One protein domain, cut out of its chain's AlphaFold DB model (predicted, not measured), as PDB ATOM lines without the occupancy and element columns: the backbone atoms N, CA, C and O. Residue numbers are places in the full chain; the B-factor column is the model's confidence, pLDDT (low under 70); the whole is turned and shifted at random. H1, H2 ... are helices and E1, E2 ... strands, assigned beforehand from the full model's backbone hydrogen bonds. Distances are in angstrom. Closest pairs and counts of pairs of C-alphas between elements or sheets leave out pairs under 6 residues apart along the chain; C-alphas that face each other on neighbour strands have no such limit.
ATOM      1  N   LEU A   4      87.282  37.119 194.916       97.69
ATOM      2  CA  LEU A   4      88.236  36.093 195.367       97.69
ATOM      3  C   LEU A   4      88.609  36.233 196.849       97.69
ATOM      4  O   LEU A   4      88.621  35.253 197.593       97.69
ATOM      5  N   LYS A   5      88.872  37.466 197.292       97.25
ATOM      6  CA  LYS A   5      89.255  37.753 198.680       97.25
ATOM      7  C   LYS A   5      88.140  37.418 199.668       97.25
ATOM      8  O   LYS A   5      88.416  36.894 200.746       97.25
ATOM      9  N   GLU A   6      86.899  37.743 199.309       96.62
ATOM     10  CA  GLU A   6      85.702  37.437 200.096       96.62
ATOM     11  C   GLU A   6      85.534  35.919 200.218       96.62
ATOM     12  O   GLU A   6      85.494  35.384 201.327       96.62
ATOM     13  N   ILE A   7      85.544  35.225 199.077       97.19
ATOM     14  CA  ILE A   7      85.380  33.773 198.979       97.19
ATOM     15  C   ILE A   7      86.454  33.044 199.792       97.19
ATOM     16  O   ILE A   7      86.123  32.225 200.649       97.19
ATOM     17  N   ARG A   8      87.735  33.392 199.598       97.38
ATOM     18  CA  ARG A   8      88.846  32.790 200.344       97.38
ATOM     19  C   ARG A   8      88.702  33.026 201.844       97.38
ATOM     20  O   ARG A   8      88.924  32.116 202.633       97.38
ATOM     21  N   ASN A   9      88.351  34.241 202.260       96.38
ATOM     22  CA  ASN A   9      88.208  34.550 203.681       96.38
ATOM     23  C   ASN A   9      87.073  33.757 204.346       96.38
ATOM     24  O   ASN A   9      87.170  33.489 205.539       96.38
ATOM     25  N   ASN A  10      86.034  33.380 203.607       95.50
ATOM     26  CA  ASN A  10      84.944  32.556 204.128       95.50
ATOM     27  C   ASN A  10      85.264  31.051 204.106       95.50
ATOM     28  O   ASN A  10      84.522  30.262 204.686       95.50
ATOM     29  N   ALA A  11      86.359  30.644 203.460       96.12
ATOM     30  CA  ALA A  11      86.780  29.254 203.381       96.12
ATOM     31  C   ALA A  11      87.662  28.840 204.571       96.12
ATOM     32  O   ALA A  11      88.477  29.612 205.091       96.12
ATOM     33  N   VAL A  12      87.533  27.572 204.959       95.44
ATOM     34  CA  VAL A  12      88.395  26.904 205.939       95.44
ATOM     35  C   VAL A  12      89.232  25.862 205.209       95.44
ATOM     36  O   VAL A  12      88.709  25.076 204.423       95.44
ATOM     37  N   HIS A  13      90.532  25.853 205.472       94.62
ATOM     38  CA  HIS A  13      91.475  24.870 204.953       94.62
ATOM     39  C   HIS A  13      92.358  24.394 206.106       94.62
ATOM     40  O   HIS A  13      92.815  25.211 206.902       94.62
ATOM     41  N   ASN A  14      92.537  23.079 206.245       93.00
ATOM     42  CA  ASN A  14      93.326  22.466 207.325       93.00
ATOM     43  C   ASN A  14      92.964  22.974 208.737       93.00
ATOM     44  O   ASN A  14      93.830  23.219 209.574       93.00
ATOM     45  N   GLY A  15      91.667  23.162 209.002       94.06
ATOM     46  CA  GLY A  15      91.164  23.581 210.313       94.06
ATOM     47  C   GLY A  15      91.354  25.065 210.648       94.06
ATOM     48  O   GLY A  15      91.032  25.473 211.761       94.06
ATOM     49  N   HIS A  16      91.829  25.894 209.713       93.88
ATOM     50  CA  HIS A  16      91.937  27.340 209.902       93.88
ATOM     51  C   HIS A  16      91.365  28.132 208.726       93.88
ATOM     52  O   HIS A  16      91.147  27.614 207.633       93.88
ATOM     53  N   LYS A  17      91.141  29.433 208.944       95.75
ATOM     54  CA  LYS A  17      90.767  30.364 207.874       95.75
ATOM     55  C   LYS A  17      91.804  30.295 206.753       95.75
ATOM     56  O   LYS A  17      93.001  30.431 207.029       95.75
ATOM     57  N   MET A  18      91.350  30.097 205.518       97.69
ATOM     58  CA  MET A  18      92.241  29.961 204.370       97.69
ATOM     59  C   MET A  18      93.035  31.256 204.160       97.69
ATOM     60  O   MET A  18      92.479  32.354 204.086       97.69
ATOM     61  N   ARG A  19      94.353  31.140 204.061       97.69
ATOM     62  CA  ARG A  19      95.317  32.217 203.818       97.69
ATOM     63  C   ARG A  19      95.630  32.298 202.326       97.69
ATOM     64  O   ARG A  19      95.423  31.355 201.572       97.69
ATOM     65  N   GLN A  20      96.188  33.428 201.891       98.12
ATOM     66  CA  GLN A  20      96.639  33.586 200.500       98.12
ATOM     67  C   GLN A  20      97.691  32.539 200.095       98.12
ATOM     68  O   GLN A  20      97.745  32.167 198.930       98.12
ATOM     69  N   ALA A  21      98.530  32.093 201.038       97.81
ATOM     70  CA  ALA A  21      99.545  31.068 200.790       97.81
ATOM     71  C   ALA A  21      98.906  29.702 200.497       97.81
ATOM     72  O   ALA A  21      99.274  29.082 199.510       97.81
ATOM     73  N   ASP A  22      97.900  29.306 201.278       97.88
ATOM     74  CA  ASP A  22      97.186  28.040 201.091       97.88
ATOM     75  C   ASP A  22      96.502  27.984 199.717       97.88
ATOM     76  O   ASP A  22      96.628  27.013 198.980       97.88
ATOM     77  N   LEU A  23      95.818  29.067 199.325       97.81
ATOM     78  CA  LEU A  23      95.199  29.142 198.001       97.81
ATOM     79  C   LEU A  23      96.248  29.107 196.880       97.81
ATOM     80  O   LEU A  23      96.022  28.508 195.833       97.81
ATOM     81  N   ALA A  24      97.394  29.755 197.088       97.94
ATOM     82  CA  ALA A  24      98.477  29.753 196.116       97.94
ATOM     83  C   ALA A  24      99.058  28.344 195.919       97.94
ATOM     84  O   ALA A  24      99.290  27.946 194.780       97.94
ATOM     85  N   GLU A  25      99.221  27.586 197.006       97.38
ATOM     86  CA  GLU A  25      99.655  26.188 196.988       97.38
ATOM     87  C   GLU A  25      98.668  25.303 196.216       97.38
ATOM     88  O   GLU A  25      99.075  24.610 195.285       97.38
ATOM     89  N   LEU A  26      97.367  25.409 196.511       96.88
ATOM     90  CA  LEU A  26      96.314  24.642 195.828       96.88
ATOM     91  C   LEU A  26      96.253  24.903 194.315       96.88
ATOM     92  O   LEU A  26      95.892  24.013 193.550       96.88
ATOM     93  N   LEU A  27      96.596  26.118 193.881       96.88
ATOM     94  CA  LEU A  27      96.545  26.535 192.475       96.88
ATOM     95  C   LEU A  27      97.899  26.435 191.752       96.88
ATOM     96  O   LEU A  27      97.970  26.760 190.561       96.88
ATOM     97  N   GLY A  28      98.974  26.055 192.453       96.88
ATOM     98  CA  GLY A  28     100.332  26.013 191.904       96.88
ATOM     99  C   GLY A  28     100.871  27.384 191.476       96.88
ATOM    100  O   GLY A  28     101.565  27.492 190.465       96.88
ATOM    101  N   VAL A  29     100.523  28.452 192.199       97.38
ATOM    102  CA  VAL A  29     100.973  29.830 191.927       97.38
ATOM    103  C   VAL A  29     101.685  30.434 193.136       97.38
ATOM    104  O   VAL A  29     101.786  29.828 194.198       97.38
ATOM    105  N   THR A  30     102.196  31.659 193.004       98.06
ATOM    106  CA  THR A  30     102.820  32.357 194.138       98.06
ATOM    107  C   THR A  30     101.778  33.062 195.012       98.06
ATOM    108  O   THR A  30     100.750  33.537 194.522       98.06
ATOM    109  N   LYS A  31     102.074  33.244 196.306       98.06
ATOM    110  CA  LYS A  31     101.262  34.085 197.209       98.06
ATOM    111  C   LYS A  31     101.069  35.505 196.654       98.06
ATOM    112  O   LYS A  31      99.998  36.091 196.810       98.06
ATOM    113  N   LEU A  32     102.099  36.063 196.010       97.81
ATOM    114  CA  LEU A  32     102.032  37.386 195.386       97.81
ATOM    115  C   LEU A  32     101.005  37.411 194.249       97.81
ATOM    116  O   LEU A  32     100.258  38.378 194.143       97.81
ATOM    117  N   THR A  33     100.918  36.343 193.453       97.62
ATOM    118  CA  THR A  33      99.907  36.190 192.398       97.62
ATOM    119  C   THR A  33      98.495  36.285 192.975       97.62
ATOM    120  O   THR A  33      97.714  37.117 192.521       97.62
ATOM    121  N   VAL A  34      98.195  35.520 194.033       97.94
ATOM    122  CA  VAL A  34      96.888  35.572 194.717       97.94
ATOM    123  C   VAL A  34      96.613  36.967 195.276       97.94
ATOM    124  O   VAL A  34      95.533  37.512 195.075       97.94
ATOM    125  N   SER A  35      97.599  37.588 195.928       97.75
ATOM    126  CA  SER A  35      97.462  38.956 196.442       97.75
ATOM    127  C   SER A  35      97.180  39.971 195.327       97.75
ATOM    128  O   SER A  35      96.339  40.855 195.490       97.75
ATOM    129  N   ASN A  36      97.840  39.851 194.174       97.75
ATOM    130  CA  ASN A  36      97.601  40.730 193.031       97.75
ATOM    131  C   ASN A  36      96.190  40.548 192.458       97.75
ATOM    132  O   ASN A  36      95.551  41.553 192.152       97.75
ATOM    133  N   TRP A  37      95.683  39.314 192.377       97.69
ATOM    134  CA  TRP A  37      94.298  39.042 191.976       97.69
ATOM    135  C   TRP A  37      93.284  39.638 192.955       97.69
ATOM    136  O   TRP A  37      92.380  40.360 192.543       97.69
ATOM    137  N   GLU A  38      93.458  39.409 194.258       97.19
ATOM    138  CA  GLU A  38      92.549  39.911 195.299       97.19
ATOM    139  C   GLU A  38      92.476  41.437 195.377       97.19
ATOM    140  O   GLU A  38      91.461  41.986 195.799       97.19
ATOM    141  N   ASN A  39      93.559  42.121 195.007       96.00
ATOM    142  CA  ASN A  39      93.631  43.579 195.004       96.00
ATOM    143  C   ASN A  39      93.362  44.183 193.614       96.00
ATOM    144  O   ASN A  39      93.538  45.385 193.440       96.00
ATOM    145  N   GLY A  40      92.987  43.368 192.620       93.19
ATOM    146  CA  GLY A  40      92.699  43.827 191.258       93.19
ATOM    147  C   GLY A  40      93.908  44.390 190.504       93.19
ATOM    148  O   GLY A  40      93.729  45.087 189.513       93.19
ATOM    149  N   LYS A  41      95.137  44.104 190.955       94.88
ATOM    150  CA  LYS A  41      96.364  44.518 190.255       94.88
ATOM    151  C   LYS A  41      96.558  43.746 188.955       94.88
ATOM    152  O   LYS A  41      97.087  44.298 188.001       94.88
ATOM    153  N   HIS A  42      96.152  42.477 188.940       94.31
ATOM    154  CA  HIS A  42      96.119  41.631 187.751       94.31
ATOM    155  C   HIS A  42      94.755  40.952 187.643       94.31
ATOM    156  O   HIS A  42      94.173  40.561 188.656       94.31
ATOM    157  N   GLU A  43      94.288  40.755 186.415       92.12
ATOM    158  CA  GLU A  43      93.089  39.968 186.138       92.12
ATOM    159  C   GLU A  43      93.343  38.465 186.321       92.12
ATOM    160  O   GLU A  43      94.461  37.958 186.150       92.12
ATOM    161  N   ILE A  44      92.283  37.737 186.676       94.69
ATOM    162  CA  ILE A  44      92.297  36.277 186.752       94.69
ATOM    163  C   ILE A  44      91.960  35.755 185.355       94.69
ATOM    164  O   ILE A  44      90.851  35.953 184.868       94.69
ATOM    165  N   LYS A  45      92.917  35.090 184.707       92.81
ATOM    166  CA  LYS A  45      92.694  34.484 183.386       92.81
ATOM    167  C   LYS A  45      91.692  33.330 183.470       92.81
ATOM    168  O   LYS A  45      91.611  32.675 184.507       92.81
ATOM    169  N   ALA A  46      91.008  33.050 182.358       90.44
ATOM    170  CA  ALA A  46      89.933  32.057 182.262       90.44
ATOM    171  C   ALA A  46      90.275  30.700 182.907       90.44
ATOM    172  O   ALA A  46      89.503  30.210 183.727       90.44
ATOM    173  N   ASP A  47      91.450  30.131 182.623       92.38
ATOM    174  CA  ASP A  47      91.862  28.833 183.183       92.38
ATOM    175  C   ASP A  47      91.902  28.856 184.718       92.38
ATOM    176  O   ASP A  47      91.320  28.000 185.385       92.38
ATOM    177  N   LYS A  48      92.514  29.897 185.298       95.75
ATOM    178  CA  LYS A  48      92.587  30.059 186.755       95.75
ATOM    179  C   LYS A  48      91.249  30.452 187.362       95.75
ATOM    180  O   LYS A  48      90.955  30.019 188.469       95.75
ATOM    181  N   ALA A  49      90.423  31.216 186.652       95.12
ATOM    182  CA  ALA A  49      89.074  31.531 187.103       95.12
ATOM    183  C   ALA A  49      88.240  30.250 187.236       95.12
ATOM    184  O   ALA A  49      87.609  30.053 188.269       95.12
ATOM    185  N   ASN A  50      88.325  29.341 186.261       94.06
ATOM    186  CA  ASN A  50      87.668  28.035 186.308       94.06
ATOM    187  C   ASN A  50      88.184  27.151 187.453       94.06
ATOM    188  O   ASN A  50      87.381  26.580 188.186       94.06
ATOM    189  N   GLU A  51      89.505  27.052 187.646       96.62
ATOM    190  CA  GLU A  51      90.083  26.287 188.764       96.62
ATOM    191  C   GLU A  51      89.599  26.808 190.126       96.62
ATOM    192  O   GLU A  51      89.200  26.027 190.989       96.62
ATOM    193  N   ILE A  52      89.598  28.131 190.309       97.38
ATOM    194  CA  ILE A  52      89.165  28.792 191.545       97.38
ATOM    195  C   ILE A  52      87.658  28.613 191.764       97.38
ATOM    196  O   ILE A  52      87.234  28.260 192.864       97.38
ATOM    197  N   ALA A  53      86.853  28.843 190.727       96.12
ATOM    198  CA  ALA A  53      85.403  28.680 190.746       96.12
ATOM    199  C   ALA A  53      85.022  27.250 191.152       96.12
ATOM    200  O   ALA A  53      84.252  27.042 192.091       96.12
ATOM    201  N   LYS A  54      85.679  26.259 190.540       96.56
ATOM    202  CA  LYS A  54      85.540  24.845 190.888       96.56
ATOM    203  C   LYS A  54      85.963  24.549 192.326       96.56
ATOM    204  O   LYS A  54      85.241  23.849 193.030       96.56
ATOM    205  N   LEU A  55      87.109  25.071 192.770       96.94
ATOM    206  CA  LEU A  55      87.636  24.848 194.122       96.94
ATOM    207  C   LEU A  55      86.659  25.322 195.205       96.94
ATOM    208  O   LEU A  55      86.478  24.644 196.213       96.94
ATOM    209  N   PHE A  56      86.031  26.478 194.995       97.06
ATOM    210  CA  PHE A  56      85.097  27.069 195.954       97.06
ATOM    211  C   PHE A  56      83.627  26.730 195.684       97.06
ATOM    212  O   PHE A  56      82.762  27.199 196.424       97.06
ATOM    213  N   ASN A  57      83.354  25.918 194.659       95.69
ATOM    214  CA  ASN A  57      82.021  25.598 194.159       95.69
ATOM    215  C   ASN A  57      81.133  26.843 193.984       95.69
ATOM    216  O   ASN A  57      80.037  26.930 194.537       95.69
ATOM    217  N   VAL A  58      81.639  27.823 193.239       94.81
ATOM    218  CA  VAL A  58      80.904  29.034 192.855       94.81
ATOM    219  C   VAL A  58      81.000  29.250 191.353       94.81
ATOM    220  O   VAL A  58      82.009  28.888 190.758       94.81
ATOM    221  N   SER A  59      79.995  29.868 190.741       93.06
ATOM    222  CA  SER A  59      80.025  30.209 189.322       93.06
ATOM    223  C   SER A  59      81.159  31.184 189.007       93.06
ATOM    224  O   SER A  59      81.592  31.994 189.842       93.06
ATOM    225  N   VAL A  60      81.651  31.126 187.769       92.94
ATOM    226  CA  VAL A  60      82.728  32.018 187.321       92.94
ATOM    227  C   VAL A  60      82.250  33.475 187.314       92.94
ATOM    228  O   VAL A  60      83.012  34.373 187.679       92.94
ATOM    229  N   SER A  61      80.977  33.721 186.980       90.81
ATOM    230  CA  SER A  61      80.373  35.060 187.018       90.81
ATOM    231  C   SER A  61      80.367  35.649 188.428       90.81
ATOM    232  O   SER A  61      80.749  36.808 188.601       90.81
ATOM    233  N   TYR A  62      80.022  34.858 189.448       92.81
ATOM    234  CA  TYR A  62      80.099  35.296 190.839       92.81
ATOM    235  C   TYR A  62      81.547  35.578 191.252       92.81
ATOM    236  O   TYR A  62      81.848  36.653 191.770       92.81
ATOM    237  N   LEU A  63      82.476  34.657 190.966       95.38
ATOM    238  CA  LEU A  63      83.894  34.827 191.292       95.38
ATOM    239  C   LEU A  63      84.466  36.136 190.725       95.38
ATOM    240  O   LEU A  63      85.162  36.867 191.435       95.38
ATOM    241  N   LEU A  64      84.192  36.426 189.454       92.81
ATOM    242  CA  LEU A  64      84.716  37.606 188.764       92.81
ATOM    243  C   LEU A  64      83.945  38.893 189.097       92.81
ATOM    244  O   LEU A  64      84.451  39.987 188.842       92.81
ATOM    245  N   GLY A  65      82.791  38.777 189.761       90.12
ATOM    246  CA  GLY A  65      81.964  39.905 190.184       90.12
ATOM    247  C   GLY A  65      81.027  40.428 189.095       90.12
ATOM    248  O   GLY A  65      80.662  41.598 189.136       90.12
ATOM    249  N   TYR A  66      80.664  39.587 188.124       87.38
ATOM    250  CA  TYR A  66      79.643  39.881 187.113       87.38
ATOM    251  C   TYR A  66      78.220  39.598 187.606       87.38
ATOM    252  O   TYR A  66      77.269  40.144 187.060       87.38
ATOM    253  N   SER A  67      78.079  38.769 188.645       85.06
ATOM    254  CA  SER A  67      76.806  38.501 189.311       85.06
ATOM    255  C   SER A  67      76.954  38.580 190.829       85.06
ATOM    256  O   SER A  67      77.984  38.212 191.404       85.06
ATOM    257  N   ASP A  68      75.892  39.038 191.484       87.25
ATOM    258  CA  ASP A  68      75.748  38.996 192.940       87.25
ATOM    259  C   ASP A  68      75.158  37.664 193.427       87.25
ATOM    260  O   ASP A  68      75.164  37.378 194.626       87.25
ATOM    261  N   LYS A  69      74.666  36.827 192.505       86.38
ATOM    262  CA  LYS A  69      74.105  35.511 192.805       86.38
ATOM    263  C   LYS A  69      75.224  34.492 192.965       86.38
ATOM    264  O   LYS A  69      75.997  34.242 192.045       86.38
ATOM    265  N   LYS A  70      75.315  33.902 194.159       89.19
ATOM    266  CA  LYS A  70      76.304  32.870 194.484       89.19
ATOM    267  C   LYS A  70      75.814  31.501 194.018       89.19
ATOM    268  O   LYS A  70      75.380  30.678 194.820       89.19
ATOM    269  N   GLU A  71      75.877  31.283 192.716       89.38
ATOM    270  CA  GLU A  71      75.482  30.025 192.082       89.38
ATOM    271  C   GLU A  71      76.602  28.980 192.201       89.38
ATOM    272  O   GLU A  71      77.768  29.371 192.269       89.38
ATOM    273  N   PRO A  72      76.303  27.670 192.230       91.38
ATOM    274  CA  PRO A  72      77.319  26.617 192.188       91.38
ATOM    275  C   PRO A  72      78.095  26.590 190.870       91.38
ATOM    276  O   PRO A  72      77.588  27.021 189.835       91.38
ATOM    277  N   TYR A  73      79.301  26.021 190.910       92.44
ATOM    278  CA  TYR A  73      80.127  25.844 189.717       92.44
ATOM    279  C   TYR A  73      79.598  24.708 188.839       92.44
ATOM    280  O   TYR A  73      79.415  23.582 189.310       92.44
ATOM    281  N   TYR A  74      79.477  24.973 187.540       92.06
ATOM    282  CA  TYR A  74      79.265  23.947 186.524       92.06
ATOM    283  C   TYR A  74      80.405  23.931 185.501       92.06
ATOM    284  O   TYR A  74      80.963  24.955 185.122       92.06
ATOM    285  N   ASN A  75      80.778  22.736 185.043       90.62
ATOM    286  CA  ASN A  75      81.920  22.572 184.141       90.62
ATOM    287  C   ASN A  75      81.620  22.919 182.674       90.62
ATOM    288  O   ASN A  75      82.540  22.936 181.862       90.62
ATOM    289  N   ASP A  76      80.350  23.128 182.339       90.62
ATOM    290  CA  ASP A  76      79.858  23.589 181.044       90.62
ATOM    291  C   ASP A  76      79.442  25.070 181.087       90.62
ATOM    292  O   ASP A  76      78.692  25.508 180.220       90.62
ATOM    293  N   GLU A  77      79.898  25.829 182.093       88.75
ATOM    294  CA  GLU A  77      79.643  27.269 182.164       88.75
ATOM    295  C   GLU A  77      80.244  28.009 180.968       88.75
ATOM    296  O   GLU A  77      81.440  27.912 180.679       88.75
ATOM    297  N   ILE A  78      79.407  28.804 180.309       86.88
ATOM    298  CA  ILE A  78      79.777  29.707 179.227       86.88
ATOM    299  C   ILE A  78      79.490  31.128 179.694       86.88
ATOM    300  O   ILE A  78      78.367  31.454 180.068       86.88
ATOM    301  N   LEU A  79      80.511  31.979 179.649       85.00
ATOM    302  CA  LEU A  79      80.365  33.408 179.889       85.00
ATOM    303  C   LEU A  79      79.964  34.099 178.585       85.00
ATOM    304  O   LEU A  79      80.722  34.059 177.616       85.00
ATOM    305  N   LEU A  80      78.796  34.734 178.566       80.12
ATOM    306  CA  LEU A  80      78.311  35.520 177.434       80.12
ATOM    307  C   LEU A  80      78.229  36.993 177.811       80.12
ATOM    308  O   LEU A  80      77.665  37.338 178.846       80.12
ATOM    309  N   ASP A  81      78.767  37.853 176.949       77.12
ATOM    310  CA  ASP A  81      78.495  39.288 177.009       77.12
ATOM    311  C   ASP A  81      77.005  39.508 176.733       77.12
ATOM    312  O   ASP A  81      76.480  39.070 175.706       77.12
ATOM    313  N   ASN A  82      76.317  40.160 177.666       70.00
ATOM    314  CA  ASN A  82      74.891  40.434 177.547       70.00
ATOM    315  C   ASN A  82      74.594  41.717 176.742       70.00
ATOM    316  O   ASN A  82      73.444  42.147 176.672       70.00
ATOM    317  N   GLY A  83      75.612  42.366 176.162       64.81
ATOM    318  CA  GLY A  83      75.475  43.561 175.322       64.81
ATOM    319  C   GLY A  83      75.184  44.853 176.092       64.81
ATOM    320  O   GLY A  83      75.078  45.919 175.488       64.81
ATOM    321  N   SER A  84      75.086  44.781 177.423       63.38
ATOM    322  CA  SER A  84      74.882  45.921 178.330       63.38
ATOM    323  C   SER A  84      76.090  46.179 179.243       63.38
ATOM    324  O   SER A  84      76.004  46.940 180.206       63.38
ATOM    325  N   GLY A  85      77.233  45.553 178.933       61.03
ATOM    326  CA  GLY A  85      78.449  45.613 179.745       61.03
ATOM    327  C   GLY A  85      78.458  44.636 180.927       61.03
ATOM    328  O   GLY A  85      79.327  44.746 181.793       61.03
ATOM    329  N   GLY A  86      77.506  43.697 180.977       64.81
ATOM    330  CA  GLY A  86      77.461  42.588 181.927       64.81
ATOM    331  C   GLY A  86      77.815  41.250 181.274       64.81
ATOM    332  O   GLY A  86      77.885  41.128 180.053       64.81
ATOM    333  N   VAL A  87      78.041  40.229 182.102       73.06
ATOM    334  CA  VAL A  87      78.375  38.876 181.642       73.06
ATOM    335  C   VAL A  87      77.448  37.868 182.311       73.06
ATOM    336  O   VAL A  87      77.463  37.735 183.537       73.06
ATOM    337  N   SER A  88      76.687  37.126 181.510       73.50
ATOM    338  CA  SER A  88      75.840  36.025 181.976       73.50
ATOM    339  C   SER A  88      76.634  34.717 181.971       73.50
ATOM    340  O   SER A  88      77.352  34.432 181.015       73.50
ATOM    341  N   SER A  89      76.525  33.917 183.037       80.50
ATOM    342  CA  SER A  89      77.065  32.547 183.072       80.50
ATOM    343  C   SER A  89      75.942  31.583 182.721       80.50
ATOM    344  O   SER A  89      75.018  31.432 183.509       80.50
ATOM    345  N   LEU A  90      76.006  30.959 181.546       86.25
ATOM    346  CA  LEU A  90      75.046  29.949 181.111       86.25
ATOM    347  C   LEU A  90      75.596  28.548 181.353       86.25
ATOM    348  O   LEU A  90      76.731  28.262 180.985       86.25
ATOM    349  N   SER A  91      74.779  27.650 181.897       89.12
ATOM    350  CA  SER A  91      75.099  26.220 181.986       89.12
ATOM    351  C   SER A  91      73.871  25.378 181.658       89.12
ATOM    352  O   SER A  91      72.805  25.522 182.264       89.12
TER     353      SER A  91
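This is residues 4 to 91 of the 192 residues of the protein "Helix-turn-helix domain-containing protein" of Streptococcus lutetiensis (UniProt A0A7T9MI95). An elongated cluster of short helices has a small two-stranded hairpin, E1 and E2, at one end and H2 and H3 at the other. H1, H4 and H5 fill the space between, and the hairpin packs on H5. The printed part has 88 residues, with five named helices followed by two named strands in one antiparallel sheet, E1 - E2; the class is mostly helix. The whole is compact, with a radius of gyration of the C-alphas of 13.0 A and spans of 39 by 25 by 20 A.

H1 is residues 4 to 10, with C-alpha 4 at (88.236, 36.093, 195.367). H2 is residues 20 to 26, and H3 is residues 31 to 38, 10.7 A long. H4, residues 46 to 56, is the longest helix at 15.4 A from first to last C-alpha. H5 is residues 60 to 64. E1 is residues 78 to 81, and E2 is residues 87 to 90, ending with C-alpha 90 at (75.046, 29.949, 181.111).

H1 and H3 only just touch, with 3 pairs of C-alphas within 8 A, the closest being Lys 5 and Glu 38 at 5.2 A. H2 and H3 touch about perpendicular at 74 degrees, closest at the C-alphas of Ala 21 and Lys 31, 5.0 A. H4 and H5 touch, closest at the C-alphas of Ala 53 and Val 60, 5.5 A. H3 and H4 are apart. The closest C-alphas of H5 and E2 are Ser 61 and Ser 89, 5.7 A. In the hairpin of E1 and E2, N 78 and O 90 are within hydrogen-bond range at 2.8 A. In H1, H2, H3, H4 and H5 every O i to N i+4 pair is within that range.

The two C-alphas farthest apart, Gly 15 and Gly 83, are 43.2 A apart. The printed part has no cut. The link from H5 to E1, 13 residues, is long. Residues 83 to 86 are under pLDDT 70.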